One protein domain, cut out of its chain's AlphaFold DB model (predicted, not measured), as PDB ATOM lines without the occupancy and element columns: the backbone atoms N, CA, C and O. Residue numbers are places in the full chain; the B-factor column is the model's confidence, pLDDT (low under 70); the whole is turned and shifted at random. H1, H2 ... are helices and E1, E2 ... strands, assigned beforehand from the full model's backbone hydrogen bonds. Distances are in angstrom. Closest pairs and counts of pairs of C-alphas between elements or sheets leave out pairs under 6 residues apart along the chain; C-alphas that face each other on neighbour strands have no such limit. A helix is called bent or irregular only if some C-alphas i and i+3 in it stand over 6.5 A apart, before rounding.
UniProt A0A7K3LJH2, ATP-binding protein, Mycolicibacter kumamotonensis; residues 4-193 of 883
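Overview. This is residues 4 to 193 of the 883 residues of the protein "ATP-binding protein" of Mycolicibacter kumamotonensis (UniProt A0A7K3LJH2). A small parallel sheet, E1 E2 E3 in that order, forms the middle of a three-layer body, with H3 and H7 over one face and H1 over the other. H4 and H5 pack beside H3 and H7 on the side of the sheet away from H1, H6 and H9 pack together near the strands' C-terminal ends, and H2 lies far out, touching no other helix. The 190 printed residues hold nine named helices and three strands, in the order H1 H2 E1 H3 H4 H5 E2 H6 H7 E3 H8 H9; the class is mostly helix. The whole is compact, with a radius of gyration of the C-alphas of 17.6 A and spans of 50 by 50 by 29 A.

Arrangement. E1, residues 40 to 45, and E2, residues 106 to 111, are parallel at 9 degrees, with N 44 and O 109 2.8 A apart, within hydrogen-bond range. E2 and E3, residues 151 to 155, are parallel at 6 degrees, with N 108 and O 152 at 2.8 A. H3, residues 65 to 74, lies over E1 at a height over the sheet of 7.8 A. H7, residues 131 to 147, lies over E3 on the same face, at 11.0 A. H1, residues 4 to 13, is on the opposite face at 9.4 A, only just over E2 alone, with 7 of its 10 C-alphas on E2 and 2 on E1. H4, residues 76 to 87, forms a helical hairpin with H3; the closest C-alphas, of Ala 70 and Tyr 79, are 4.9 A apart. H4 is irregular, with C-alphas 81 and 84 7.9 A apart. H5, residues 95 to 102, touches residues 140 to 147 of H7, closest at the C-alphas of Arg 97 and Ala 144, 5.0 A. H6, residues 113 to 120, only grazes the sheet and touches H9, residues 177 to 191, at a steep tilt of 56 degrees; their closest C-alphas, of Arg 118 and Gly 180, are 5.1 A apart. H8, residues 172 to 175, is close to H9 but not clearly touching, with the C-alphas of Val 175 and Arg 181 6.3 A apart. H2, residues 24 to 29, touches no helix and is not on the sheet. E1, H3 H4 H5, E2 and E2, H6 H7, E3 are strand-helix-strand units, two parallel neighbour strands with helices between; the second has a right-handed crossover. Every O i to N i+4 pair is within hydrogen-bond range in H1, H2, H3, H5 and H9, against 4 of 8 in H4, 2 of 4 in H6 and 12 of 13 in H7; H8 is too short for such a pair.

Along the chain. E1 is 16.7 A long from first to last C-alpha, E2 16.3 A and E3 13.3 A. H7 is the longest helix at 25.3 A, and H9 measures 21.2 A. H1 begins at C-alpha 4, (109.040, 120.889, 178.591), E1 at C-alpha 40, (124.694, 130.251, 176.203), and H9 ends at C-alpha 191, (106.793, 130.218, 163.400).

Size, cuts and confidence. The C-alphas farthest apart, of Asp 58 and Asp 165, are 54.3 A apart. The printed part has no cut. The links E1 to H3 and E3 to H8 are long. Mean pLDDT of the printed part is 85.1; residue 36 and residues 159 to 176 are under 70.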
ATOM      1  N   THR A   4     108.095 120.395 177.573       79.62
ATOM      2  CA  THR A   4     109.040 120.889 178.591       79.62
ATOM      3  C   THR A   4     110.156 119.893 178.939       79.62
ATOM      4  O   THR A   4     111.282 120.305 179.197       79.62
ATOM      5  N   HIS A   5     109.911 118.575 178.904       80.38
ATOM      6  CA  HIS A   5     110.970 117.581 179.163       80.38
ATOM      7  C   HIS A   5     112.030 117.583 178.051       80.38
ATOM      8  O   HIS A   5     113.212 117.403 178.337       80.38
ATOM      9  N   SER A   6     111.625 117.795 176.797       83.94
ATOM     10  CA  SER A   6     112.551 117.908 175.664       83.94
ATOM     11  C   SER A   6     113.369 119.199 175.736       83.94
ATOM     12  O   SER A   6     114.572 119.180 175.489       83.94
ATOM     13  N   MET A   7     112.749 120.301 176.168       89.81
ATOM     14  CA  MET A   7     113.456 121.552 176.463       89.81
ATOM     15  C   MET A   7     114.474 121.385 177.600       89.81
ATOM     16  O   MET A   7     115.626 121.781 177.445       89.81
ATOM     17  N   LEU A   8     114.104 120.723 178.700       89.44
ATOM     18  CA  LEU A   8     115.030 120.412 179.796       89.44
ATOM     19  C   LEU A   8     116.194 119.516 179.338       89.44
ATOM     20  O   LEU A   8     117.334 119.751 179.737       89.44
ATOM     21  N   ALA A   9     115.950 118.535 178.464       87.94
ATOM     22  CA  ALA A   9     117.020 117.723 177.884       87.94
ATOM     23  C   ALA A   9     118.023 118.586 177.094       87.94
ATOM     24  O   ALA A   9     119.226 118.483 177.324       87.94
ATOM     25  N   LEU A  10     117.543 119.501 176.242       90.00
ATOM     26  CA  LEU A  10     118.398 120.450 175.515       90.00
ATOM     27  C   LEU A  10     119.143 121.413 176.456       90.00
ATOM     28  O   LEU A  10     120.333 121.651 176.263       90.00
ATOM     29  N   TRP A  11     118.489 121.913 177.510       91.69
ATOM     30  CA  TRP A  11     119.102 122.772 178.535       91.69
ATOM     31  C   TRP A  11     120.268 122.096 179.274       91.69
ATOM     32  O   TRP A  11     121.243 122.759 179.644       91.69
ATOM     33  N   HIS A  12     120.179 120.780 179.489       88.62
ATOM     34  CA  HIS A  12     121.251 119.987 180.086       88.62
ATOM     35  C   HIS A  12     122.326 119.586 179.067       88.62
ATOM     36  O   HIS A  12     123.506 119.704 179.390       88.62
ATOM     37  N   LEU A  13     121.978 119.217 177.832       88.12
ATOM     38  CA  LEU A  13     122.968 118.954 176.776       88.12
ATOM     39  C   LEU A  13     123.818 120.197 176.462       88.12
ATOM     40  O   LEU A  13     125.032 120.094 176.321       88.12
ATOM     41  N   ALA A  14     123.211 121.386 176.464       89.62
ATOM     42  CA  ALA A  14     123.895 122.668 176.301       89.62
ATOM     43  C   ALA A  14     124.614 123.175 177.576       89.62
ATOM     44  O   ALA A  14     125.031 124.329 177.625       89.62
ATOM     45  N   SER A  15     124.742 122.366 178.636       87.31
ATOM     46  CA  SER A  15     125.364 122.801 179.903       87.31
ATOM     47  C   SER A  15     126.897 122.760 179.929       87.31
ATOM     48  O   SER A  15     127.481 123.133 180.944       87.31
ATOM     49  N   GLY A  16     127.545 122.283 178.861       83.06
ATOM     50  CA  GLY A  16     128.993 122.040 178.821       83.06
ATOM     51  C   GLY A  16     129.445 120.780 179.575       83.06
ATOM     52  O   GLY A  16     130.643 120.538 179.705       83.06
ATOM     53  N   ARG A  17     128.508 119.960 180.077       84.88
ATOM     54  CA  ARG A  17     128.812 118.668 180.712       84.88
ATOM     55  C   ARG A  17     129.427 117.690 179.688       84.88
ATOM     56  O   ARG A  17     128.812 117.496 178.638       84.88
ATOM     57  N   PRO A  18     130.569 117.035 179.986       83.12
ATOM     58  CA  PRO A  18     131.196 116.058 179.094       83.12
ATOM     59  C   PRO A  18     130.250 114.935 178.654       83.12
ATOM     60  O   PRO A  18     129.476 114.418 179.457       83.12
ATOM     61  N   LEU A  19     130.356 114.500 177.392       82.94
ATOM     62  CA  LEU A  19     129.500 113.433 176.854       82.94
ATOM     63  C   LEU A  19     129.673 112.101 177.612       82.94
ATOM     64  O   LEU A  19     128.695 111.393 177.832       82.94
ATOM     65  N   ALA A  20     130.888 111.812 178.089       84.06
ATOM     66  CA  ALA A  20     131.209 110.614 178.870       84.06
ATOM     67  C   ALA A  20     130.447 110.501 180.209       84.06
ATOM     68  O   ALA A  20     130.367 109.412 180.775       84.06
ATOM     69  N   ASP A  21     129.864 111.597 180.708       85.56
ATOM     70  CA  ASP A  21     129.091 111.609 181.954       85.56
ATOM     71  C   ASP A  21     127.618 111.175 181.767       85.56
ATOM     72  O   ASP A  21     126.858 111.110 182.743       85.56
ATOM     73  N   TYR A  22     127.174 110.954 180.525       84.94
ATOM     74  CA  TYR A  22     125.811 110.538 180.185       84.94
ATOM     75  C   TYR A  22     125.706 109.005 180.026       84.94
ATOM     76  O   TYR A  22     126.720 108.341 179.807       84.94
ATOM     77  N   PRO A  23     124.499 108.407 180.115       82.69
ATOM     78  CA  PRO A  23     124.299 106.976 179.855       82.69
ATOM     79  C   PRO A  23     124.748 106.564 178.446       82.69
ATOM     80  O   PRO A  23     124.657 107.373 177.524       82.69
ATOM     81  N   GLN A  24     125.167 105.305 178.265       81.81
ATOM     82  CA  GLN A  24     125.729 104.808 176.999       81.81
ATOM     83  C   GLN A  24     124.820 105.084 175.789       81.81
ATOM     84  O   GLN A  24     125.304 105.652 174.816       81.81
ATOM     85  N   ASP A  25     123.503 104.831 175.899       79.94
ATOM     86  CA  ASP A  25     122.485 105.163 174.882       79.94
ATOM     87  C   ASP A  25     122.649 106.589 174.309       79.94
ATOM     88  O   ASP A  25     122.438 106.834 173.124       79.94
ATOM     89  N   VAL A  26     122.999 107.549 175.173       84.19
ATOM     90  CA  VAL A  26     123.129 108.978 174.854       84.19
ATOM     91  C   VAL A  26     124.510 109.296 174.281       84.19
ATOM     92  O   VAL A  26     124.619 110.174 173.428       84.19
ATOM     93  N   GLN A  27     125.556 108.578 174.704       86.44
ATOM     94  CA  GLN A  27     126.893 108.685 174.108       86.44
ATOM     95  C   GLN A  27     126.892 108.173 172.665       86.44
ATOM     96  O   GLN A  27     127.421 108.843 171.780       86.44
ATOM     97  N   ASP A  28     126.238 107.034 172.428       85.94
ATOM     98  CA  ASP A  28     126.127 106.402 171.113       85.94
ATOM     99  C   ASP A  28     125.266 107.253 170.160       85.94
ATOM    100  O   ASP A  28     125.657 107.498 169.019       85.94
ATOM    101  N   LEU A  29     124.131 107.782 170.643       85.38
ATOM    102  CA  LEU A  29     123.247 108.671 169.874       85.38
ATOM    103  C   LEU A  29     123.913 110.000 169.476       85.38
ATOM    104  O   LEU A  29     123.595 110.562 168.429       85.38
ATOM    105  N   LEU A  30     124.815 110.520 170.313       85.19
ATOM    106  CA  LEU A  30     125.504 111.799 170.106       85.19
ATOM    107  C   LEU A  30     126.959 111.616 169.640       85.19
ATOM    108  O   LEU A  30     127.756 112.557 169.704       85.19
ATOM    109  N   ALA A  31     127.321 110.425 169.157       80.06
ATOM    110  CA  ALA A  31     128.672 110.106 168.715       80.06
ATOM    111  C   ALA A  31     129.147 111.065 167.603       80.06
ATOM    112  O   ALA A  31     128.602 111.113 166.503       80.06
ATOM    113  N   GLY A  32     130.191 111.847 167.901       75.94
ATOM    114  CA  GLY A  32     130.747 112.867 167.001       75.94
ATOM    115  C   GLY A  32     130.184 114.286 167.180       75.94
ATOM    116  O   GLY A  32     130.712 115.219 166.570       75.94
ATOM    117  N   ALA A  33     129.176 114.494 168.034       79.62
ATOM    118  CA  ALA A  33     128.670 115.824 168.368       79.62
ATOM    119  C   ALA A  33     129.639 116.591 169.291       79.62
ATOM    120  O   ALA A  33     130.103 116.075 170.308       79.62
ATOM    121  N   LYS A  34     129.920 117.859 168.963       72.50
ATOM    122  CA  LYS A  34     130.821 118.739 169.731       72.50
ATOM    123  C   LYS A  34     130.056 119.599 170.736       72.50
ATOM    124  O   LYS A  34     129.780 120.772 170.482       72.50
ATOM    125  N   LEU A  35     129.674 118.971 171.847       72.88
ATOM    126  CA  LEU A  35     128.982 119.591 172.990       72.88
ATOM    127  C   LEU A  35     129.952 120.141 174.059       72.88
ATOM    128  O   LEU A  35     129.532 120.708 175.061       72.88
ATOM    129  N   ASP A  36     131.257 120.017 173.818       67.38
ATOM    130  CA  ASP A  36     132.396 120.448 174.638       67.38
ATOM    131  C   ASP A  36     132.676 121.966 174.571       67.38
ATOM    132  O   ASP A  36     133.813 122.417 174.711       67.38
ATOM    133  N   ARG A  37     131.642 122.776 174.316       75.81
ATOM    134  CA  ARG A  37     131.748 124.222 174.071       75.81
ATOM    135  C   ARG A  37     130.910 124.993 175.086       75.81
ATOM    136  O   ARG A  37     129.869 124.515 175.525       75.81
ATOM    137  N   ASP A  38     131.343 126.205 175.422       84.88
ATOM    138  CA  ASP A  38     130.551 127.131 176.236       84.88
ATOM    139  C   ASP A  38     129.346 127.623 175.416       84.88
ATOM    140  O   ASP A  38     129.496 128.435 174.501       84.88
ATOM    141  N   ILE A  39     128.166 127.058 175.690       91.56
ATOM    142  CA  ILE A  39     126.908 127.356 174.999       91.56
ATOM    143  C   ILE A  39     126.034 128.201 175.931       91.56
ATOM    144  O   ILE A  39     125.691 127.786 177.042       91.56
ATOM    145  N   ARG A  40     125.643 129.396 175.476       94.62
ATOM    146  CA  ARG A  40     124.694 130.251 176.203       94.62
ATOM    147  C   ARG A  40     123.308 129.615 176.193       94.62
ATOM    148  O   ARG A  40     122.912 128.967 175.227       94.62
ATOM    149  N   ARG A  41     122.560 129.774 177.281       94.75
ATOM    150  CA  ARG A  41     121.260 129.123 177.462       94.75
ATOM    151  C   ARG A  41     120.245 130.124 177.987       94.75
ATOM    152  O   ARG A  41     120.485 130.746 179.015       94.75
ATOM    153  N   VAL A  42     119.120 130.237 177.290       96.38
ATOM    154  CA  VAL A  42     117.984 131.087 177.658       96.38
ATOM    155  C   VAL A  42     116.752 130.209 177.848       96.38
ATOM    156  O   VAL A  42     116.480 129.339 177.022       96.38
ATOM    157  N   ALA A  43     116.004 130.446 178.919       95.06
ATOM    158  CA  ALA A  43     114.711 129.844 179.200       95.06
ATOM    159  C   ALA A  43     113.690 130.956 179.487       95.06
ATOM    160  O   ALA A  43     113.692 131.570 180.557       95.06
ATOM    161  N   LEU A  44     112.811 131.209 178.520       94.56
ATOM    162  CA  LEU A  44     111.645 132.073 178.676       94.56
ATOM    163  C   LEU A  44     110.436 131.184 178.983       94.56
ATOM    164  O   LEU A  44     110.120 130.286 178.208       94.56
ATOM    165  N   VAL A  45     109.757 131.421 180.107       92.69
ATOM    166  CA  VAL A  45     108.564 130.657 180.507       92.69
ATOM    167  C   VAL A  45     107.397 131.623 180.648       92.69
ATOM    168  O   VAL A  45     107.365 132.441 181.567       92.69
ATOM    169  N   GLY A  46     106.428 131.541 179.735       88.44
ATOM    170  CA  GLY A  46     105.377 132.551 179.593       88.44
ATOM    171  C   GLY A  46     104.439 132.698 180.796       88.44
ATOM    172  O   GLY A  46     103.883 133.771 181.011       88.44
ATOM    173  N   ASN A  47     104.320 131.656 181.625       85.81
ATOM    174  CA  ASN A  47     103.577 131.691 182.891       85.81
ATOM    175  C   ASN A  47     104.371 132.298 184.069       85.81
ATOM    176  O   ASN A  47     103.800 132.501 185.135       85.81
ATOM    177  N   HIS A  48     105.678 132.544 183.916       85.75
ATOM    178  CA  HIS A  48     106.551 133.085 184.972       85.75
ATOM    179  C   HIS A  48     106.949 134.551 184.728       85.75
ATOM    180  O   HIS A  48     107.264 135.265 185.679       85.75
ATOM    181  N   ILE A  49     106.964 135.006 183.469       87.50
ATOM    182  CA  ILE A  49     107.365 136.372 183.105       87.50
ATOM    183  C   ILE A  49     106.162 137.312 183.247       87.50
ATOM    184  O   ILE A  49     105.123 137.108 182.625       87.50
ATOM    185  N   GLN A  50     106.313 138.358 184.060       87.81
ATOM    186  CA  GLN A  50     105.255 139.336 184.320       87.81
ATOM    187  C   GLN A  50     105.183 140.373 183.180       87.81
ATOM    188  O   GLN A  50     106.181 141.053 182.938       87.81
ATOM    189  N   PRO A  51     104.025 140.586 182.521       87.31
ATOM    190  CA  PRO A  51     103.884 141.588 181.453       87.31
ATOM    191  C   PRO A  51     103.928 143.045 181.959       87.31
ATOM    192  O   PRO A  51     103.907 143.985 181.170       87.31
ATOM    193  N   THR A  52     104.003 143.259 183.274       88.75
ATOM    194  CA  THR A  52     104.302 144.553 183.913       88.75
ATOM    195  C   THR A  52     105.801 144.879 183.961       88.75
ATOM    196  O   THR A  52     106.174 145.982 184.367       88.75
ATOM    197  N   GLY A  53     106.659 143.937 183.560       87.06
ATOM    198  CA  GLY A  53     108.102 143.989 183.768       87.06
ATOM    199  C   GLY A  53     108.524 143.573 185.181       87.06
ATOM    200  O   GLY A  53     107.700 143.453 186.090       87.06
ATOM    201  N   LEU A  54     109.827 143.356 185.357       89.62
ATOM    202  CA  LEU A  54     110.472 142.918 186.600       89.62
ATOM    203  C   LEU A  54     111.838 143.603 186.782       89.62
ATOM    204  O   LEU A  54     112.371 144.200 185.847       89.62
ATOM    205  N   ILE A  55     112.420 143.520 187.980       91.50
ATOM    206  CA  ILE A  55     113.776 144.018 188.271       91.50
ATOM    207  C   ILE A  55     114.652 142.830 188.679       91.50
ATOM    208  O   ILE A  55     114.232 142.007 189.491       91.50
ATOM    209  N   LYS A  56     115.844 142.728 188.086       90.31
ATOM    210  CA  LYS A  56     116.857 141.701 188.376       90.31
ATOM    211  C   LYS A  56     117.746 142.096 189.558       90.31
ATOM    212  O   LYS A  56     117.826 143.268 189.919       90.31
ATOM    213  N   ASP A  57     118.476 141.126 190.107       85.38
ATOM    214  CA  ASP A  57     119.380 141.317 191.254       85.38
ATOM    215  C   ASP A  57     120.523 142.319 190.986       85.38
ATOM    216  O   ASP A  57     121.061 142.914 191.916       85.38
ATOM    217  N   ASP A  58     120.873 142.550 189.713       88.44
ATOM    218  CA  ASP A  58     121.845 143.564 189.275       88.44
ATOM    219  C   ASP A  58     121.240 144.977 189.103       88.44
ATOM    220  O   ASP A  58     121.911 145.900 188.641       88.44
ATOM    221  N   GLY A  59     119.964 145.156 189.464       89.81
ATOM    222  CA  GLY A  59     119.217 146.407 189.327       89.81
ATOM    223  C   GLY A  59     118.668 146.672 187.921       89.81
ATOM    224  O   GLY A  59     118.048 147.716 187.700       89.81
ATOM    225  N   THR A  60     118.855 145.765 186.958       92.25
ATOM    226  CA  THR A  60     118.310 145.935 185.604       92.25
ATOM    227  C   THR A  60     116.799 145.718 185.614       92.25
ATOM    228  O   THR A  60     116.319 144.628 185.929       92.25
ATOM    229  N   LYS A  61     116.031 146.754 185.252       92.38
ATOM    230  CA  LYS A  61     114.600 146.616 184.960       92.38
ATOM    231  C   LYS A  61     114.436 146.043 183.554       92.38
ATOM    232  O   LYS A  61     114.937 146.638 182.608       92.38
ATOM    233  N   LEU A  62     113.714 144.935 183.437       93.56
ATOM    234  CA  LEU A  62     113.336 144.316 182.171       93.56
ATOM    235  C   LEU A  62     111.827 144.454 181.998       93.56
ATOM    236  O   LEU A  62     111.070 144.142 182.918       93.56
ATOM    237  N   ASN A  63     111.382 144.914 180.837       92.25
ATOM    238  CA  ASN A  63     109.961 145.081 180.541       92.25
ATOM    239  C   ASN A  63     109.396 143.914 179.709       92.25
ATOM    240  O   ASN A  63     108.215 143.598 179.826       92.25
ATOM    241  N   THR A  64     110.227 143.278 178.875       93.62
ATOM    242  CA  THR A  64     109.793 142.473 177.718       93.62
ATOM    243  C   THR A  64     110.508 141.118 177.593       93.62
ATOM    244  O   THR A  64     111.562 140.884 178.188       93.62
ATOM    245  N   LEU A  65     109.982 140.230 176.733       93.25
ATOM    246  CA  LEU A  65     110.620 138.941 176.414       93.25
ATOM    247  C   LEU A  65     112.007 139.086 175.765       93.25
ATOM    248  O   LEU A  65     112.865 138.236 175.994       93.25
ATOM    249  N   TRP A  66     112.253 140.135 174.969       94.00
ATOM    250  CA  TRP A  66     113.577 140.373 174.378       94.00
ATOM    251  C   TRP A  66     114.565 140.975 175.381       94.00
ATOM    252  O   TRP A  66     115.744 140.629 175.329       94.00
ATOM    253  N   GLY A  67     114.095 141.788 176.334       94.69
ATOM    254  CA  GLY A  67     114.892 142.216 177.488       94.69
ATOM    255  C   GLY A  67     115.342 141.031 178.351       94.69
ATOM    256  O   GLY A  67     116.527 140.916 178.663       94.69
ATOM    257  N   GLU A  68     114.427 140.108 178.670       94.88
ATOM    258  CA  GLU A  68     114.732 138.860 179.391       94.88
ATOM    259  C   GLU A  68     115.680 137.944 178.598       94.88
ATOM    260  O   GLU A  68     116.657 137.452 179.160       94.88
ATOM    261  N   LEU A  69     115.457 137.769 177.288       96.12
ATOM    262  CA  LEU A  69     116.344 136.992 176.412       96.12
ATOM    263  C   LEU A  69     117.771 137.548 176.416       96.12
ATOM    264  O   LEU A  69     118.723 136.789 176.590       96.12
ATOM    265  N   ALA A  70     117.922 138.863 176.249       96.25
ATOM    266  CA  ALA A  70     119.226 139.509 176.253       96.25
ATOM    267  C   ALA A  70     119.913 139.364 177.616       96.25
ATOM    268  O   ALA A  70     121.046 138.889 177.692       96.25
ATOM    269  N   TRP A  71     119.212 139.677 178.708       96.06
ATOM    270  CA  TRP A  71     119.782 139.556 180.048       96.06
ATOM    271  C   TRP A  71     120.208 138.112 180.380       96.06
ATOM    272  O   TRP A  71     121.253 137.914 180.993       96.06
ATOM    273  N   GLN A  72     119.490 137.085 179.912       95.06
ATOM    274  CA  GLN A  72     119.928 135.692 180.083       95.06
ATOM    275  C   GLN A  72     121.126 135.288 179.191       95.06
ATOM    276  O   GLN A  72     121.873 134.385 179.569       95.06
ATOM    277  N   LEU A  73     121.363 135.939 178.042       94.88
ATOM    278  CA  LEU A  73     122.526 135.650 177.179       94.88
ATOM    279  C   LEU A  73     123.857 136.173 177.738       94.88
ATOM    280  O   LEU A  73     124.895 135.554 177.504       94.88
ATOM    281  N   GLY A  74     123.853 137.305 178.447       93.00
ATOM    282  CA  GLY A  74     125.094 137.960 178.886       93.00
ATOM    283  C   GLY A  74     124.933 139.001 179.993       93.00
ATOM    284  O   GLY A  74     125.762 139.904 180.113       93.00
ATOM    285  N   GLY A  75     123.862 138.911 180.783       94.50
ATOM    286  CA  GLY A  75     123.537 139.876 181.828       94.50
ATOM    287  C   GLY A  75     123.364 141.286 181.271       94.50
ATOM    288  O   GLY A  75     122.915 141.496 180.138       94.50
ATOM    289  N   ARG A  76     123.765 142.274 182.071       94.50
ATOM    290  CA  ARG A  76     123.612 143.688 181.735       94.50
ATOM    291  C   ARG A  76     124.231 144.093 180.388       94.50
ATOM    292  O   ARG A  76     123.581 144.786 179.613       94.50
ATOM    293  N   ALA A  77     125.433 143.608 180.073       94.88
ATOM    294  CA  ALA A  77     126.149 143.974 178.847       94.88
ATOM    295  C   ALA A  77     125.466 143.483 177.555       94.88
ATOM    296  O   ALA A  77     125.681 144.059 176.491       94.88
ATOM    297  N   ALA A  78     124.641 142.435 177.632       95.81
ATOM    298  CA  ALA A  78     123.782 142.026 176.523       95.81
ATOM    299  C   ALA A  78     122.445 142.783 176.529       95.81
ATOM    300  O   ALA A  78     121.961 143.159 175.464       95.81
ATOM    301  N   TYR A  79     121.865 143.053 177.706       96.44
ATOM    302  CA  TYR A  79     120.657 143.878 177.818       96.44
ATOM    303  C   TYR A  79     120.840 145.272 177.203       96.44
ATOM    304  O   TYR A  79     119.962 145.724 176.471       96.44
ATOM    305  N   ASP A  80     121.980 145.932 177.431       95.81
ATOM    306  CA  ASP A  80     122.240 147.284 176.914       95.81
ATOM    307  C   ASP A  80     122.191 147.372 175.365       95.81
ATOM    308  O   ASP A  80     121.938 148.452 174.836       95.81
ATOM    309  N   ILE A  81     122.322 146.249 174.637       96.00
ATOM    310  CA  ILE A  81     122.142 146.168 173.168       96.00
ATOM    311  C   ILE A  81     120.668 146.371 172.761       96.00
ATOM    312  O   ILE A  81     120.387 146.937 171.707       96.00
ATOM    313  N   VAL A  82     119.713 145.933 173.590       96.00
ATOM    314  CA  VAL A  82     118.260 146.004 173.314       96.00
ATOM    315  C   VAL A  82     117.501 146.944 174.259       96.00
ATOM    316  O   VAL A  82     116.282 147.080 174.142       96.00
ATOM    317  N   ALA A  83     118.197 147.608 175.186       95.31
ATOM    318  CA  ALA A  83     117.602 148.393 176.267       95.31
ATOM    319  C   ALA A  83     116.658 149.503 175.777       95.31
ATOM    320  O   ALA A  83     115.622 149.735 176.393       95.31
ATOM    321  N   ALA A  84     116.968 150.157 174.653       94.25
ATOM    322  CA  ALA A  84     116.086 151.165 174.060       94.25
ATOM    323  C   ALA A  84     114.739 150.566 173.608       94.25
ATOM    324  O   ALA A  84     113.685 151.148 173.859       94.25
ATOM    325  N   SER A  85     114.764 149.380 172.996       93.81
ATOM    326  CA  SER A  85     113.578 148.662 172.518       93.81
ATOM    327  C   SER A  85     112.764 148.057 173.665       93.81
ATOM    328  O   SER A  85     111.537 148.114 173.643       93.81
ATOM    329  N   ASP A  86     113.425 147.530 174.700       94.38
ATOM    330  CA  ASP A  86     112.776 147.077 175.939       94.38
ATOM    331  C   ASP A  86     112.114 148.243 176.699       94.38
ATOM    332  O   ASP A  86     110.972 148.131 177.137       94.38
ATOM    333  N   GLN A  87     112.768 149.405 176.796       92.81
ATOM    334  CA  GLN A  87     112.188 150.607 177.415       92.81
ATOM    335  C   GLN A  87     111.021 151.184 176.604       92.81
ATOM    336  O   GLN A  87     110.014 151.583 177.186       92.81
ATOM    337  N   ALA A  88     111.115 151.172 175.273       91.75
ATOM    338  CA  ALA A  88     110.040 151.584 174.374       91.75
ATOM    339  C   ALA A  88     108.955 150.506 174.158       91.75
ATOM    340  O   ALA A  88     108.028 150.733 173.383       91.75
ATOM    341  N   SER A  89     109.054 149.344 174.822       91.75
ATOM    342  CA  SER A  89     108.101 148.220 174.723       91.75
ATOM    343  C   SER A  89     107.835 147.749 173.278       91.75
ATOM    344  O   SER A  89     106.766 147.224 172.964       91.75
ATOM    345  N   THR A  90     108.817 147.931 172.387       89.94
ATOM    346  CA  THR A  90     108.742 147.622 170.949       89.94
ATOM    347  C   THR A  90     109.819 146.624 170.539       89.94
ATOM    348  O   THR A  90     110.834 146.472 171.214       89.94
ATOM    349  N   ASN A  91     109.608 145.930 169.422       87.00
ATOM    350  CA  ASN A  91     110.505 144.874 168.965       87.00
ATOM    351  C   ASN A  91     111.953 145.387 168.722       87.00
ATOM    352  O   ASN A  91     112.148 146.534 168.314       87.00
ATOM    353  N   PRO A  92     112.982 144.547 168.945       89.50
ATOM    354  CA  PRO A  92     114.394 144.949 168.884       89.50
ATOM    355  C   PRO A  92     114.987 145.117 167.472       89.50
ATOM    356  O   PRO A  92     116.165 145.447 167.356       89.50
ATOM    357  N   GLY A  93     114.219 144.880 166.401       90.75
ATOM    358  CA  GLY A  93     114.720 144.975 165.026       90.75
ATOM    359  C   GLY A  93     115.997 144.155 164.779       90.75
ATOM    360  O   GLY A  93     116.125 143.021 165.244       90.75
ATOM    361  N   ASP A  94     116.948 144.741 164.048       90.50
ATOM    362  CA  ASP A  94     118.193 144.069 163.651       90.50
ATOM    363  C   ASP A  94     119.204 143.912 164.806       90.50
ATOM    364  O   ASP A  94     120.053 143.023 164.761       90.50
ATOM    365  N   SER A  95     119.070 144.670 165.902       93.81
ATOM    366  CA  SER A  95     119.931 144.517 167.089       93.81
ATOM    367  C   SER A  95     119.730 143.180 167.814       93.81
ATOM    368  O   SER A  95     120.603 142.737 168.559       93.81
ATOM    369  N   LEU A  96     118.641 142.457 167.527       94.75
ATOM    370  CA  LEU A  96     118.485 141.051 167.917       94.75
ATOM    371  C   LEU A  96     119.467 140.122 167.180       94.75
ATOM    372  O   LEU A  96     119.937 139.145 167.761       94.75
ATOM    373  N   ARG A  97     119.811 140.430 165.922       95.00
ATOM    374  CA  ARG A  97     120.837 139.712 165.150       95.00
ATOM    375  C   ARG A  97     122.228 140.006 165.702       95.00
ATOM    376  O   ARG A  97     123.018 139.079 165.848       95.00
ATOM    377  N   GLU A  98     122.507 141.266 166.038       95.38
ATOM    378  CA  GLU A  98     123.770 141.694 166.657       95.38
ATOM    379  C   GLU A  98     123.984 141.001 168.011       95.38
ATOM    380  O   GLU A  98     125.028 140.385 168.234       95.38
ATOM    381  N   LEU A  99     122.958 141.008 168.870       96.69
ATOM    382  CA  LEU A  99     122.918 140.285 170.142       96.69
ATOM    383  C   LEU A  99     123.178 138.780 169.957       96.69
ATOM    384  O   LEU A  99     124.058 138.219 170.606       96.69
ATOM    385  N   LEU A 100     122.445 138.113 169.060       96.50
ATOM    386  CA  LEU A 100     122.617 136.673 168.834       96.50
ATOM    387  C   LEU A 100     123.996 136.333 168.249       96.50
ATOM    388  O   LEU A 100     124.574 135.313 168.618       96.50
ATOM    389  N   ALA A 101     124.555 137.184 167.382       95.56
ATOM    390  CA  ALA A 101     125.895 137.003 166.827       95.56
ATOM    391  C   ALA A 101     127.000 137.187 167.882       95.56
ATOM    392  O   ALA A 101     127.973 136.432 167.876       95.56
ATOM    393  N   ALA A 102     126.844 138.141 168.804       95.44
ATOM    394  CA  ALA A 102     127.808 138.404 169.874       95.44
ATOM    395  C   ALA A 102     127.856 137.302 170.953       95.44
ATOM    396  O   ALA A 102     128.894 137.120 171.587       95.44
ATOM    397  N   TYR A 103     126.758 136.561 171.151       95.06
ATOM    398  CA  TYR A 103     126.614 135.550 172.212       95.06
ATOM    399  C   TYR A 103     126.389 134.111 171.692       95.06
ATOM    400  O   TYR A 103     125.974 133.237 172.453       95.06
ATOM    401  N   SER A 104     126.685 133.841 170.414       92.50
ATOM    402  CA  SER A 104     126.683 132.488 169.825       92.50
ATOM    403  C   SER A 104     127.919 131.668 170.265       92.50
ATOM    404  O   SER A 104     129.013 132.233 170.349       92.50
ATOM    405  N   PRO A 105     127.815 130.339 170.502       93.12
ATOM    406  CA  PRO A 105     126.634 129.486 170.334       93.12
ATOM    407  C   PRO A 105     125.623 129.624 171.475       93.12
ATOM    408  O   PRO A 105     125.997 129.744 172.642       93.12
ATOM    409  N   ALA A 106     124.334 129.552 171.137       94.88
ATOM    410  CA  ALA A 106     123.243 129.752 172.086       94.88
ATOM    411  C   ALA A 106     122.045 128.823 171.836       94.88
ATOM    412  O   ALA A 106     121.661 128.576 170.693       94.88
ATOM    413  N   VAL A 107     121.405 128.364 172.911       95.06
ATOM    414  CA  VAL A 107     120.114 127.662 172.881       95.06
ATOM    415  C   VAL A 107     119.071 128.511 173.604       95.06
ATOM    416  O   VAL A 107     119.200 128.781 174.796       95.06
ATOM    417  N   VAL A 108     118.029 128.918 172.881       96.62
ATOM    418  CA  VAL A 108     116.901 129.704 173.390       96.62
ATOM    419  C   VAL A 108     115.664 128.816 173.441       96.62
ATOM    420  O   VAL A 108     115.182 128.345 172.412       96.62
ATOM    421  N   LEU A 109     115.148 128.589 174.642       96.19
ATOM    422  CA  LEU A 109     113.970 127.773 174.913       96.19
ATOM    423  C   LEU A 109     112.824 128.697 175.333       96.19
ATOM    424  O   LEU A 109     112.997 129.511 176.239       96.19
ATOM    425  N   ILE A 110     111.669 128.585 174.678       94.81
ATOM    426  CA  ILE A 110     110.490 129.411 174.964       94.81
ATOM    427  C   ILE A 110     109.291 128.502 175.221       94.81
ATOM    428  O   ILE A 110     108.666 128.012 174.280       94.81
ATOM    429  N   ASP A 111     108.979 128.273 176.494       92.50
ATOM    430  CA  ASP A 111     107.825 127.481 176.923       92.50
ATOM    431  C   ASP A 111     106.622 128.400 177.204       92.50
ATOM    432  O   ASP A 111     106.772 129.502 177.739       92.50
ATOM    433  N   GLU A 112     105.418 127.956 176.849       90.06
ATOM    434  CA  GLU A 112     104.149 128.647 177.141       90.06
ATOM    435  C   GLU A 112     104.024 130.091 176.595       90.06
ATOM    436  O   GLU A 112     103.360 130.944 177.189       90.06
ATOM    437  N   TRP A 113     104.603 130.391 175.420       91.50
ATOM    438  CA  TRP A 113     104.508 131.728 174.793       91.50
ATOM    439  C   TRP A 113     103.050 132.172 174.567       91.50
ATOM    440  O   TRP A 113     102.712 133.333 174.790       91.50
ATOM    441  N   VAL A 114     102.148 131.251 174.207       89.06
ATOM    442  CA  VAL A 114     100.706 131.545 174.057       89.06
ATOM    443  C   VAL A 114     100.098 132.064 175.369       89.06
ATOM    444  O   VAL A 114      99.298 132.999 175.343       89.06
ATOM    445  N   ALA A 115     100.519 131.519 176.515       88.06
ATOM    446  CA  ALA A 115     100.031 131.929 177.828       88.06
ATOM    447  C   ALA A 115     100.565 133.303 178.274       88.06
ATOM    448  O   ALA A 115      99.873 134.004 179.014       88.06
ATOM    449  N   TYR A 116     101.735 133.730 177.782       90.50
ATOM    450  CA  TYR A 116     102.198 135.120 177.898       90.50
ATOM    451  C   TYR A 116     101.417 136.044 176.954       90.50
ATOM    452  O   TYR A 116     100.796 137.009 177.391       90.50
ATOM    453  N   ALA A 117     101.378 135.718 175.658       90.19
ATOM    454  CA  ALA A 117     100.781 136.570 174.630       90.19
ATOM    455  C   ALA A 117      99.293 136.869 174.891       90.19
ATOM    456  O   ALA A 117      98.864 138.009 174.716       90.19
ATOM    457  N   ARG A 118      98.508 135.897 175.383       87.44
ATOM    458  CA  ARG A 118      97.081 136.108 175.707       87.44
ATOM    459  C   ARG A 118      96.830 137.141 176.820       87.44
ATOM    460  O   ARG A 118      95.728 137.675 176.883       87.44
ATOM    461  N   GLN A 119      97.823 137.447 177.666       86.50
ATOM    462  CA  GLN A 119      97.719 138.476 178.718       86.50
ATOM    463  C   GLN A 119      97.793 139.908 178.158       86.50
ATOM    464  O   GLN A 119      97.320 140.841 178.801       86.50
ATOM    465  N   LEU A 120      98.359 140.073 176.957       89.06
ATOM    466  CA  LEU A 120      98.506 141.356 176.257       89.06
ATOM    467  C   LEU A 120      97.327 141.649 175.308       89.06
ATOM    468  O   LEU A 120      97.273 142.706 174.681       89.06
ATOM    469  N   TYR A 121      96.380 140.715 175.164       86.31
ATOM    470  CA  TYR A 121      95.250 140.857 174.245       86.31
ATOM    471  C   TYR A 121      94.306 141.981 174.697       86.31
ATOM    472  O   TYR A 121      93.684 141.887 175.755       86.31
ATOM    473  N   GLY A 122      94.209 143.048 173.898       83.00
ATOM    474  CA  GLY A 122      93.437 144.247 174.239       83.00
ATOM    475  C   GLY A 122      94.031 145.076 175.387       83.00
ATOM    476  O   GLY A 122      93.286 145.783 176.064       83.00
ATOM    477  N   ARG A 123      95.344 144.962 175.648       82.88
ATOM    478  CA  ARG A 123      96.044 145.616 176.766       82.88
ATOM    479  C   ARG A 123      97.343 146.282 176.306       82.88
ATOM    480  O   ARG A 123      98.411 145.678 176.350       82.88
ATOM    481  N   ASP A 124      97.238 147.549 175.911       82.44
ATOM    482  CA  ASP A 124      98.374 148.378 175.474       82.44
ATOM    483  C   ASP A 124      99.017 149.193 176.621       82.44
ATOM    484  O   ASP A 124      99.963 149.945 176.407       82.44
ATOM    485  N   ASP A 125      98.519 149.045 177.854       84.56
ATOM    486  CA  ASP A 125      99.020 149.698 179.075       84.56
ATOM    487  C   ASP A 125     100.127 148.904 179.802       84.56
ATOM    488  O   ASP A 125     100.601 149.312 180.864       84.56
ATOM    489  N   LEU A 126     100.535 147.759 179.248       90.19
ATOM    490  CA  LEU A 126     101.486 146.824 179.849       90.19
ATOM    491  C   LEU A 126     102.897 146.974 179.255       90.19
ATOM    492  O   LEU A 126     103.080 147.076 178.044       90.19
ATOM    493  N   ALA A 127     103.916 146.922 180.119       88.44
ATOM    494  CA  ALA A 127     105.323 147.092 179.736       88.44
ATOM    495  C   ALA A 127     105.849 145.978 178.803       88.44
ATOM    496  O   ALA A 127     106.828 146.172 178.089       88.44
ATOM    497  N   GLY A 128     105.176 144.825 178.764       86.06
ATOM    498  CA  GLY A 128     105.483 143.704 177.874       86.06
ATOM    499  C   GLY A 128     105.316 143.977 176.374       86.06
ATOM    500  O   GLY A 128     105.635 143.088 175.577       86.06
ATOM    501  N   GLY A 129     104.837 145.167 175.993       88.62
ATOM    502  CA  GLY A 129     104.510 145.553 174.621       88.62
ATOM    503  C   GLY A 129     103.117 145.091 174.193       88.62
ATOM    504  O   GLY A 129     102.463 144.310 174.880       88.62
ATOM    505  N   THR A 130     102.654 145.565 173.036       90.38
ATOM    506  CA  THR A 130     101.317 145.219 172.522       90.38
ATOM    507  C   THR A 130     101.221 143.750 172.098       90.38
ATOM    508  O   THR A 130     102.229 143.094 171.804       90.38
ATOM    509  N   PHE A 131      99.990 143.239 171.988       90.25
ATOM    510  CA  PHE A 131      99.707 141.899 171.462       90.25
ATOM    511  C   PHE A 131     100.378 141.644 170.102       90.25
ATOM    512  O   PHE A 131     101.067 140.640 169.927       90.25
ATOM    513  N   ASP A 132     100.237 142.580 169.156       89.06
ATOM    514  CA  ASP A 132     100.826 142.475 167.816       89.06
ATOM    515  C   ASP A 132     102.361 142.410 167.833       89.06
ATOM    516  O   ASP A 132     102.962 141.628 167.088       89.06
ATOM    517  N   THR A 133     102.996 143.163 168.737       90.00
ATOM    518  CA  THR A 133     104.461 143.215 168.879       90.00
ATOM    519  C   THR A 133     105.066 141.838 169.180       90.00
ATOM    520  O   THR A 133     106.182 141.552 168.737       90.00
ATOM    521  N   GLN A 134     104.328 140.939 169.846       91.06
ATOM    522  CA  GLN A 134     104.786 139.570 170.118       91.06
ATOM    523  C   GLN A 134     105.018 138.758 168.839       91.06
ATOM    524  O   GLN A 134     105.985 138.000 168.759       91.06
ATOM    525  N   PHE A 135     104.177 138.930 167.816       90.62
ATOM    526  CA  PHE A 135     104.314 138.201 166.551       90.62
ATOM    527  C   PHE A 135     105.430 138.790 165.683       90.62
ATOM    528  O   PHE A 135     106.157 138.036 165.037       90.62
ATOM    529  N   THR A 136     105.630 140.113 165.724       90.94
ATOM    530  CA  THR A 136     106.790 140.768 165.096       90.94
ATOM    531  C   THR A 136     108.100 140.300 165.734       90.94
ATOM    532  O   THR A 136     109.035 139.946 165.017       90.94
ATOM    533  N   PHE A 137     108.164 140.220 167.068       93.25
ATOM    534  CA  PHE A 137     109.323 139.664 167.769       93.25
ATOM    535  C   PHE A 137     109.533 138.174 167.449       93.25
ATOM    536  O   PHE A 137     110.663 137.778 167.176       93.25
ATOM    537  N   ALA A 138     108.473 137.359 167.387       92.31
ATOM    538  CA  ALA A 138     108.579 135.956 166.976       92.31
ATOM    539  C   ALA A 138     109.139 135.793 165.551       92.31
ATOM    540  O   ALA A 138     109.982 134.924 165.318       92.31
ATOM    541  N   GLN A 139     108.731 136.652 164.611       91.06
ATOM    542  CA  GLN A 139     109.280 136.644 163.256       91.06
ATOM    543  C   GLN A 139     110.775 136.989 163.286       91.06
ATOM    544  O   GLN A 139     111.593 136.174 162.861       91.06
ATOM    545  N   LEU A 140     111.138 138.133 163.874       92.88
ATOM    546  CA  LEU A 140     112.528 138.590 163.965       92.88
ATOM    547  C   LEU A 140     113.440 137.589 164.683       92.88
ATOM    548  O   LEU A 140     114.565 137.377 164.244       92.88
ATOM    549  N   LEU A 141     112.967 136.937 165.748       94.38
ATOM    550  CA  LEU A 141     113.740 135.930 166.476       94.38
ATOM    551  C   LEU A 141     114.034 134.700 165.609       94.38
ATOM    552  O   LEU A 141     115.169 134.226 165.591       94.38
ATOM    553  N   THR A 142     113.040 134.194 164.871       92.00
ATOM    554  CA  THR A 142     113.250 133.041 163.978       92.00
ATOM    555  C   THR A 142     114.124 133.392 162.769       92.00
ATOM    556  O   THR A 142     114.988 132.601 162.392       92.00
ATOM    557  N   GLU A 143     113.977 134.591 162.200       92.19
ATOM    558  CA  GLU A 143     114.814 135.077 161.094       92.19
ATOM    559  C   GLU A 143     116.263 135.351 161.530       92.19
ATOM    560  O   GLU A 143     117.200 134.960 160.829       92.19
ATOM    561  N   ALA A 144     116.474 135.958 162.702       93.62
ATOM    562  CA  ALA A 144     117.803 136.213 163.253       93.62
ATOM    563  C   ALA A 144     118.519 134.911 163.646       93.62
ATOM    564  O   ALA A 144     119.683 134.731 163.294       93.62
ATOM    565  N   ALA A 145     117.825 133.962 164.286       93.25
ATOM    566  CA  ALA A 145     118.386 132.646 164.599       93.25
ATOM    567  C   ALA A 145     118.775 131.860 163.335       93.25
ATOM    568  O   ALA A 145     119.846 131.265 163.289       93.25
ATOM    569  N   LYS A 146     117.963 131.924 162.269       91.69
ATOM    570  CA  LYS A 146     118.304 131.336 160.962       91.69
ATOM    571  C   LYS A 146     119.523 131.997 160.299       91.69
ATOM    572  O   LYS A 146     120.200 131.354 159.500       91.69
ATOM    573  N   ALA A 147     119.797 133.266 160.605       92.25
ATOM    574  CA  ALA A 147     120.919 134.016 160.043       92.25
ATOM    575  C   ALA A 147     122.234 133.886 160.838       92.25
ATOM    576  O   ALA A 147     123.292 134.175 160.280       92.25
ATOM    577  N   VAL A 148     122.192 133.471 162.111       95.06
ATOM    578  CA  VAL A 148     123.371 133.380 162.990       95.06
ATOM    579  C   VAL A 148     123.761 131.911 163.231       95.06
ATOM    580  O   VAL A 148     123.063 131.198 163.954       95.06
ATOM    581  N   PRO A 149     124.901 131.433 162.690       91.62
ATOM    582  CA  PRO A 149     125.373 130.073 162.937       91.62
ATOM    583  C   PRO A 149     125.587 129.796 164.430       91.62
ATOM    584  O   PRO A 149     126.169 130.616 165.139       91.62
ATOM    585  N   GLY A 150     125.167 128.616 164.892       90.50
ATOM    586  CA  GLY A 150     125.320 128.183 166.288       90.50
ATOM    587  C   GLY A 150     124.186 128.598 167.233       90.50
ATOM    588  O   GLY A 150     124.269 128.290 168.421       90.50
ATOM    589  N   VAL A 151     123.134 129.252 166.730       94.44
ATOM    590  CA  VAL A 151     121.928 129.582 167.505       94.44
ATOM    591  C   VAL A 151     120.812 128.578 167.213       94.44
ATOM    592  O   VAL A 151     120.487 128.317 166.057       94.44
ATOM    593  N   LEU A 152     120.197 128.035 168.265       93.00
ATOM    594  CA  LEU A 152     119.007 127.184 168.197       93.00
ATOM    595  C   LEU A 152     117.873 127.829 168.999       93.00
ATOM    596  O   LEU A 152     118.029 128.077 170.192       93.00
ATOM    597  N   VAL A 153     116.720 128.054 168.368       94.38
ATOM    598  CA  VAL A 153     115.494 128.518 169.038       94.38
ATOM    599  C   VAL A 153     114.475 127.382 169.035       94.38
ATOM    600  O   VAL A 153     114.138 126.858 167.977       94.38
ATOM    601  N   VAL A 154     113.964 127.016 170.212       93.06
ATOM    602  CA  VAL A 154     112.926 125.990 170.385       93.06
ATOM    603  C   VAL A 154     111.737 126.613 171.101       93.06
ATOM    604  O   VAL A 154     111.872 127.135 172.205       93.06
ATOM    605  N   ILE A 155     110.565 126.545 170.474       90.75
ATOM    606  CA  ILE A 155     109.325 127.152 170.967       90.75
ATOM    607  C   ILE A 155     108.325 126.036 171.257       90.75
ATOM    608  O   ILE A 155     108.098 125.171 170.411       90.75
ATOM    609  N   SER A 156     107.709 126.059 172.436       87.25
ATOM    610  CA  SER A 156     106.586 125.188 172.755       87.25
ATOM    611  C   SER A 156     105.284 125.850 172.304       87.25
ATOM    612  O   SER A 156     105.068 127.051 172.478       87.25
ATOM    613  N   ILE A 157     104.428 125.062 171.656       81.06
ATOM    614  CA  ILE A 157     103.132 125.503 171.141       81.06
ATOM    615  C   ILE A 157     102.082 124.468 171.597       81.06
ATOM    616  O   ILE A 157     102.355 123.263 171.526       81.06
ATOM    617  N   PRO A 158     100.905 124.891 172.100       72.75
ATOM    618  CA  PRO A 158      99.747 124.020 172.309       72.75
ATOM    619  C   PRO A 158      99.406 123.193 171.064       72.75
ATOM    620  O   PRO A 158      99.511 123.674 169.930       72.75
ATOM    621  N   ALA A 159      99.018 121.936 171.269       59.81
ATOM    622  CA  ALA A 159      98.734 121.027 170.168       59.81
ATOM    623  C   ALA A 159      97.306 121.247 169.651       59.81
ATOM    624  O   ALA A 159      96.339 121.036 170.374       59.81
ATOM    625  N   SER A 160      97.177 121.635 168.383       52.09
ATOM    626  CA  SER A 160      95.907 121.591 167.655       52.09
ATOM    627  C   SER A 160      95.788 120.237 166.956       52.09
ATOM    628  O   SER A 160      96.614 119.935 166.083       52.09
ATOM    629  N   VAL A 161      94.801 119.429 167.335       44.28
ATOM    630  CA  VAL A 161      94.496 118.158 166.665       44.28
ATOM    631  C   VAL A 161      93.800 118.466 165.337       44.28
ATOM    632  O   VAL A 161      93.200 119.526 165.172       44.28
ATOM    633  N   ARG A 162      93.925 117.571 164.360       37.59
ATOM    634  CA  ARG A 162      93.030 117.516 163.204       37.59
ATOM    635  C   ARG A 162      92.439 116.124 163.158       37.59
ATOM    636  O   ARG A 162      93.218 115.172 163.175       37.59
ATOM    637  N   ASP A 163      91.123 116.051 163.071       38.69
ATOM    638  CA  ASP A 163      90.422 114.804 162.790       38.69
ATOM    639  C   ASP A 163      90.433 114.522 161.284       38.69
ATOM    640  O   ASP A 163      90.747 115.406 160.475       38.69
ATOM    641  N   ASP A 164      90.064 113.301 160.895       36.41
ATOM    642  CA  ASP A 164      89.985 112.903 159.484       36.41
ATOM    643  C   ASP A 164      88.928 113.707 158.697       36.41
ATOM    644  O   ASP A 164      89.113 113.962 157.507       36.41
ATOM    645  N   ASP A 165      87.894 114.236 159.371       39.31
ATOM    646  CA  ASP A 165      86.927 115.203 158.812       39.31
ATOM    647  C   ASP A 165      87.519 116.620 158.600       39.31
ATOM    648  O   ASP A 165      86.825 117.561 158.206       39.31
ATOM    649  N   GLY A 166      88.813 116.820 158.868       35.62
ATOM    650  CA  GLY A 166      89.555 118.052 158.584       35.62
ATOM    651  C   GLY A 166      89.300 119.216 159.548       35.62
ATOM    652  O   GLY A 166      90.006 120.232 159.476       35.62
ATOM    653  N   GLN A 167      88.346 119.082 160.473       37.69
ATOM    654  CA  GLN A 167      88.167 120.034 161.568       37.69
ATOM    655  C   GLN A 167      89.389 120.023 162.494       37.69
ATOM    656  O   GLN A 167      90.102 119.029 162.620       37.69
ATOM    657  N   THR A 168      89.694 121.182 163.078       45.75
ATOM    658  CA  THR A 168      90.883 121.373 163.917       45.75
ATOM    659  C   THR A 168      90.450 121.568 165.364       45.75
ATOM    660  O   THR A 168      90.146 122.694 165.761       45.75
ATOM    661  N   GLU A 169      90.409 120.486 166.142       47.34
ATOM    662  CA  GLU A 169      90.136 120.572 167.574       47.34
ATOM    663  C   GLU A 169      91.264 121.298 168.323       47.34
ATOM    664  O   GLU A 169      92.466 121.089 168.109       47.34
ATOM    665  N   ILE A 170      90.846 122.183 169.225       54.84
ATOM    666  CA  ILE A 170      91.708 123.005 170.069       54.84
ATOM    667  C   ILE A 170      91.104 122.980 171.470       54.84
ATOM    668  O   ILE A 170      90.051 123.586 171.682       54.84
ATOM    669  N   SER A 171      91.786 122.323 172.415       54.22
ATOM    670  CA  SER A 171      91.396 122.317 173.829       54.22
ATOM    671  C   SER A 171      91.263 123.751 174.348       54.22
ATOM    672  O   SER A 171      92.237 124.511 174.369       54.22
ATOM    673  N   GLU A 172      90.054 124.127 174.770       53.09
ATOM    674  CA  GLU A 172      89.797 125.453 175.341       53.09
ATOM    675  C   GLU A 172      90.544 125.667 176.661       53.09
ATOM    676  O   GLU A 172      90.890 126.804 176.985       53.09
ATOM    677  N   GLU A 173      90.837 124.580 177.383       53.91
ATOM    678  CA  GLU A 173      91.493 124.587 178.690       53.91
ATOM    679  C   GLU A 173      93.017 124.792 178.583       53.91
ATOM    680  O   GLU A 173      93.552 125.643 179.295       53.91
ATOM    681  N   GLU A 174      93.723 124.125 177.649       57.44
ATOM    682  CA  GLU A 174      95.147 124.445 177.389       57.44
ATOM    683  C   GLU A 174      95.308 125.898 176.907       57.44
ATOM    684  O   GLU A 174      96.250 126.602 177.279       57.44
ATOM    685  N   VAL A 175      94.387 126.363 176.059       63.00
ATOM    686  CA  VAL A 175      94.540 127.627 175.332       63.00
ATOM    687  C   VAL A 175      94.016 128.835 176.118       63.00
ATOM    688  O   VAL A 175      94.605 129.918 176.039       63.00
ATOM    689  N   GLY A 176      92.993 128.664 176.956       63.16
ATOM    690  CA  GLY A 176      92.393 129.730 177.764       63.16
ATOM    691  C   GLY A 176      91.485 130.659 176.956       63.16
ATOM    692  O   GLY A 176      91.686 131.875 176.955       63.16
ATOM    693  N   GLY A 177      90.503 130.084 176.258       73.62
ATOM    694  CA  GLY A 177      89.456 130.829 175.550       73.62
ATOM    695  C   GLY A 177      89.911 131.596 174.297       73.62
ATOM    696  O   GLY A 177      90.934 131.296 173.677       73.62
ATOM    697  N   GLU A 178      89.108 132.583 173.892       75.88
ATOM    698  CA  GLU A 178      89.218 133.290 172.603       75.88
ATOM    699  C   GLU A 178      90.552 134.038 172.419       75.88
ATOM    700  O   GLU A 178      91.234 133.841 171.410       75.88
ATOM    701  N   ASN A 179      90.988 134.806 173.425       80.94
ATOM    702  CA  ASN A 179      92.273 135.519 173.415       80.94
ATOM    703  C   ASN A 179      93.451 134.558 173.167       80.94
ATOM    704  O   ASN A 179      94.388 134.870 172.430       80.94
ATOM    705  N   GLY A 180      93.392 133.365 173.770       80.75
ATOM    706  CA  GLY A 180      94.372 132.305 173.568       80.75
ATOM    707  C   GLY A 180      94.314 131.697 172.167       80.75
ATOM    708  O   GLY A 180      95.362 131.454 171.569       80.75
ATOM    709  N   ARG A 181      93.111 131.483 171.611       80.06
ATOM    710  CA  ARG A 181      92.926 130.951 170.248       80.06
ATOM    711  C   ARG A 181      93.556 131.870 169.204       80.06
ATOM    712  O   ARG A 181      94.275 131.389 168.328       80.06
ATOM    713  N   GLU A 182      93.354 133.182 169.320       81.88
ATOM    714  CA  GLU A 182      93.961 134.148 168.396       81.88
ATOM    715  C   GLU A 182      95.487 134.246 168.580       81.88
ATOM    716  O   GLU A 182      96.227 134.292 167.592       81.88
ATOM    717  N   ALA A 183      95.981 134.184 169.824       85.25
ATOM    718  CA  ALA A 183      97.416 134.136 170.116       85.25
ATOM    719  C   ALA A 183      98.089 132.897 169.497       85.25
ATOM    720  O   ALA A 183      99.113 133.014 168.820       85.25
ATOM    721  N   LEU A 184      97.477 131.719 169.671       85.75
ATOM    722  CA  LEU A 184      97.912 130.450 169.084       85.75
ATOM    723  C   LEU A 184      97.927 130.519 167.551       85.75
ATOM    724  O   LEU A 184      98.936 130.176 166.932       85.75
ATOM    725  N   ARG A 185      96.836 130.999 166.935       84.25
ATOM    726  CA  ARG A 185      96.695 131.110 165.474       84.25
ATOM    727  C   ARG A 185      97.793 131.982 164.863       84.25
ATOM    728  O   ARG A 185      98.398 131.601 163.860       84.25
ATOM    729  N   ARG A 186      98.080 133.138 165.470       84.62
ATOM    730  CA  ARG A 186      99.110 134.070 164.986       84.62
ATOM    731  C   ARG A 186     100.533 133.556 165.215       84.62
ATOM    732  O   ARG A 186     101.317 133.574 164.267       84.62
ATOM    733  N   LEU A 187     100.855 133.020 166.400       86.88
ATOM    734  CA  LEU A 187     102.170 132.408 166.665       86.88
ATOM    735  C   LEU A 187     102.453 131.236 165.713       86.88
ATOM    736  O   LEU A 187     103.531 131.190 165.119       86.88
ATOM    737  N   GLN A 188     101.483 130.338 165.486       83.56
ATOM    738  CA  GLN A 188     101.632 129.254 164.505       83.56
ATOM    739  C   GLN A 188     101.921 129.791 163.092       83.56
ATOM    740  O   GLN A 188     102.823 129.285 162.425       83.56
ATOM    741  N   ASN A 189     101.194 130.816 162.635       83.69
ATOM    742  CA  ASN A 189     101.345 131.379 161.285       83.69
ATOM    743  C   ASN A 189     102.691 132.079 161.036       83.69
ATOM    744  O   ASN A 189     103.124 132.158 159.882       83.69
ATOM    745  N   VAL A 190     103.343 132.583 162.088       84.38
ATOM    746  CA  VAL A 190     104.701 133.138 162.016       84.38
ATOM    747  C   VAL A 190     105.737 132.016 162.062       84.38
ATOM    748  O   VAL A 190     106.491 131.837 161.106       84.38
ATOM    749  N   VAL A 191     105.736 131.209 163.128       82.81
ATOM    750  CA  VAL A 191     106.793 130.218 163.400       82.81
ATOM    751  C   VAL A 191     106.869 129.139 162.308       82.81
ATOM    752  O   VAL A 191     107.968 128.778 161.884       82.81
ATOM    753  N   ARG A 192     105.727 128.685 161.760       80.00
ATOM    754  CA  ARG A 192     105.680 127.671 160.682       80.00
ATOM    755  C   ARG A 192     106.363 128.084 159.371       80.00
ATOM    756  O   ARG A 192     106.562 127.225 158.519       80.00
ATOM    757  N   ARG A 193     106.700 129.364 159.171       78.62
ATOM    758  CA  ARG A 193     107.410 129.835 157.964       78.62
ATOM    759  C   ARG A 193     108.910 129.541 157.994       78.62
ATOM    760  O   ARG A 193     109.553 129.593 156.947       78.62
TER     761      ARG A 193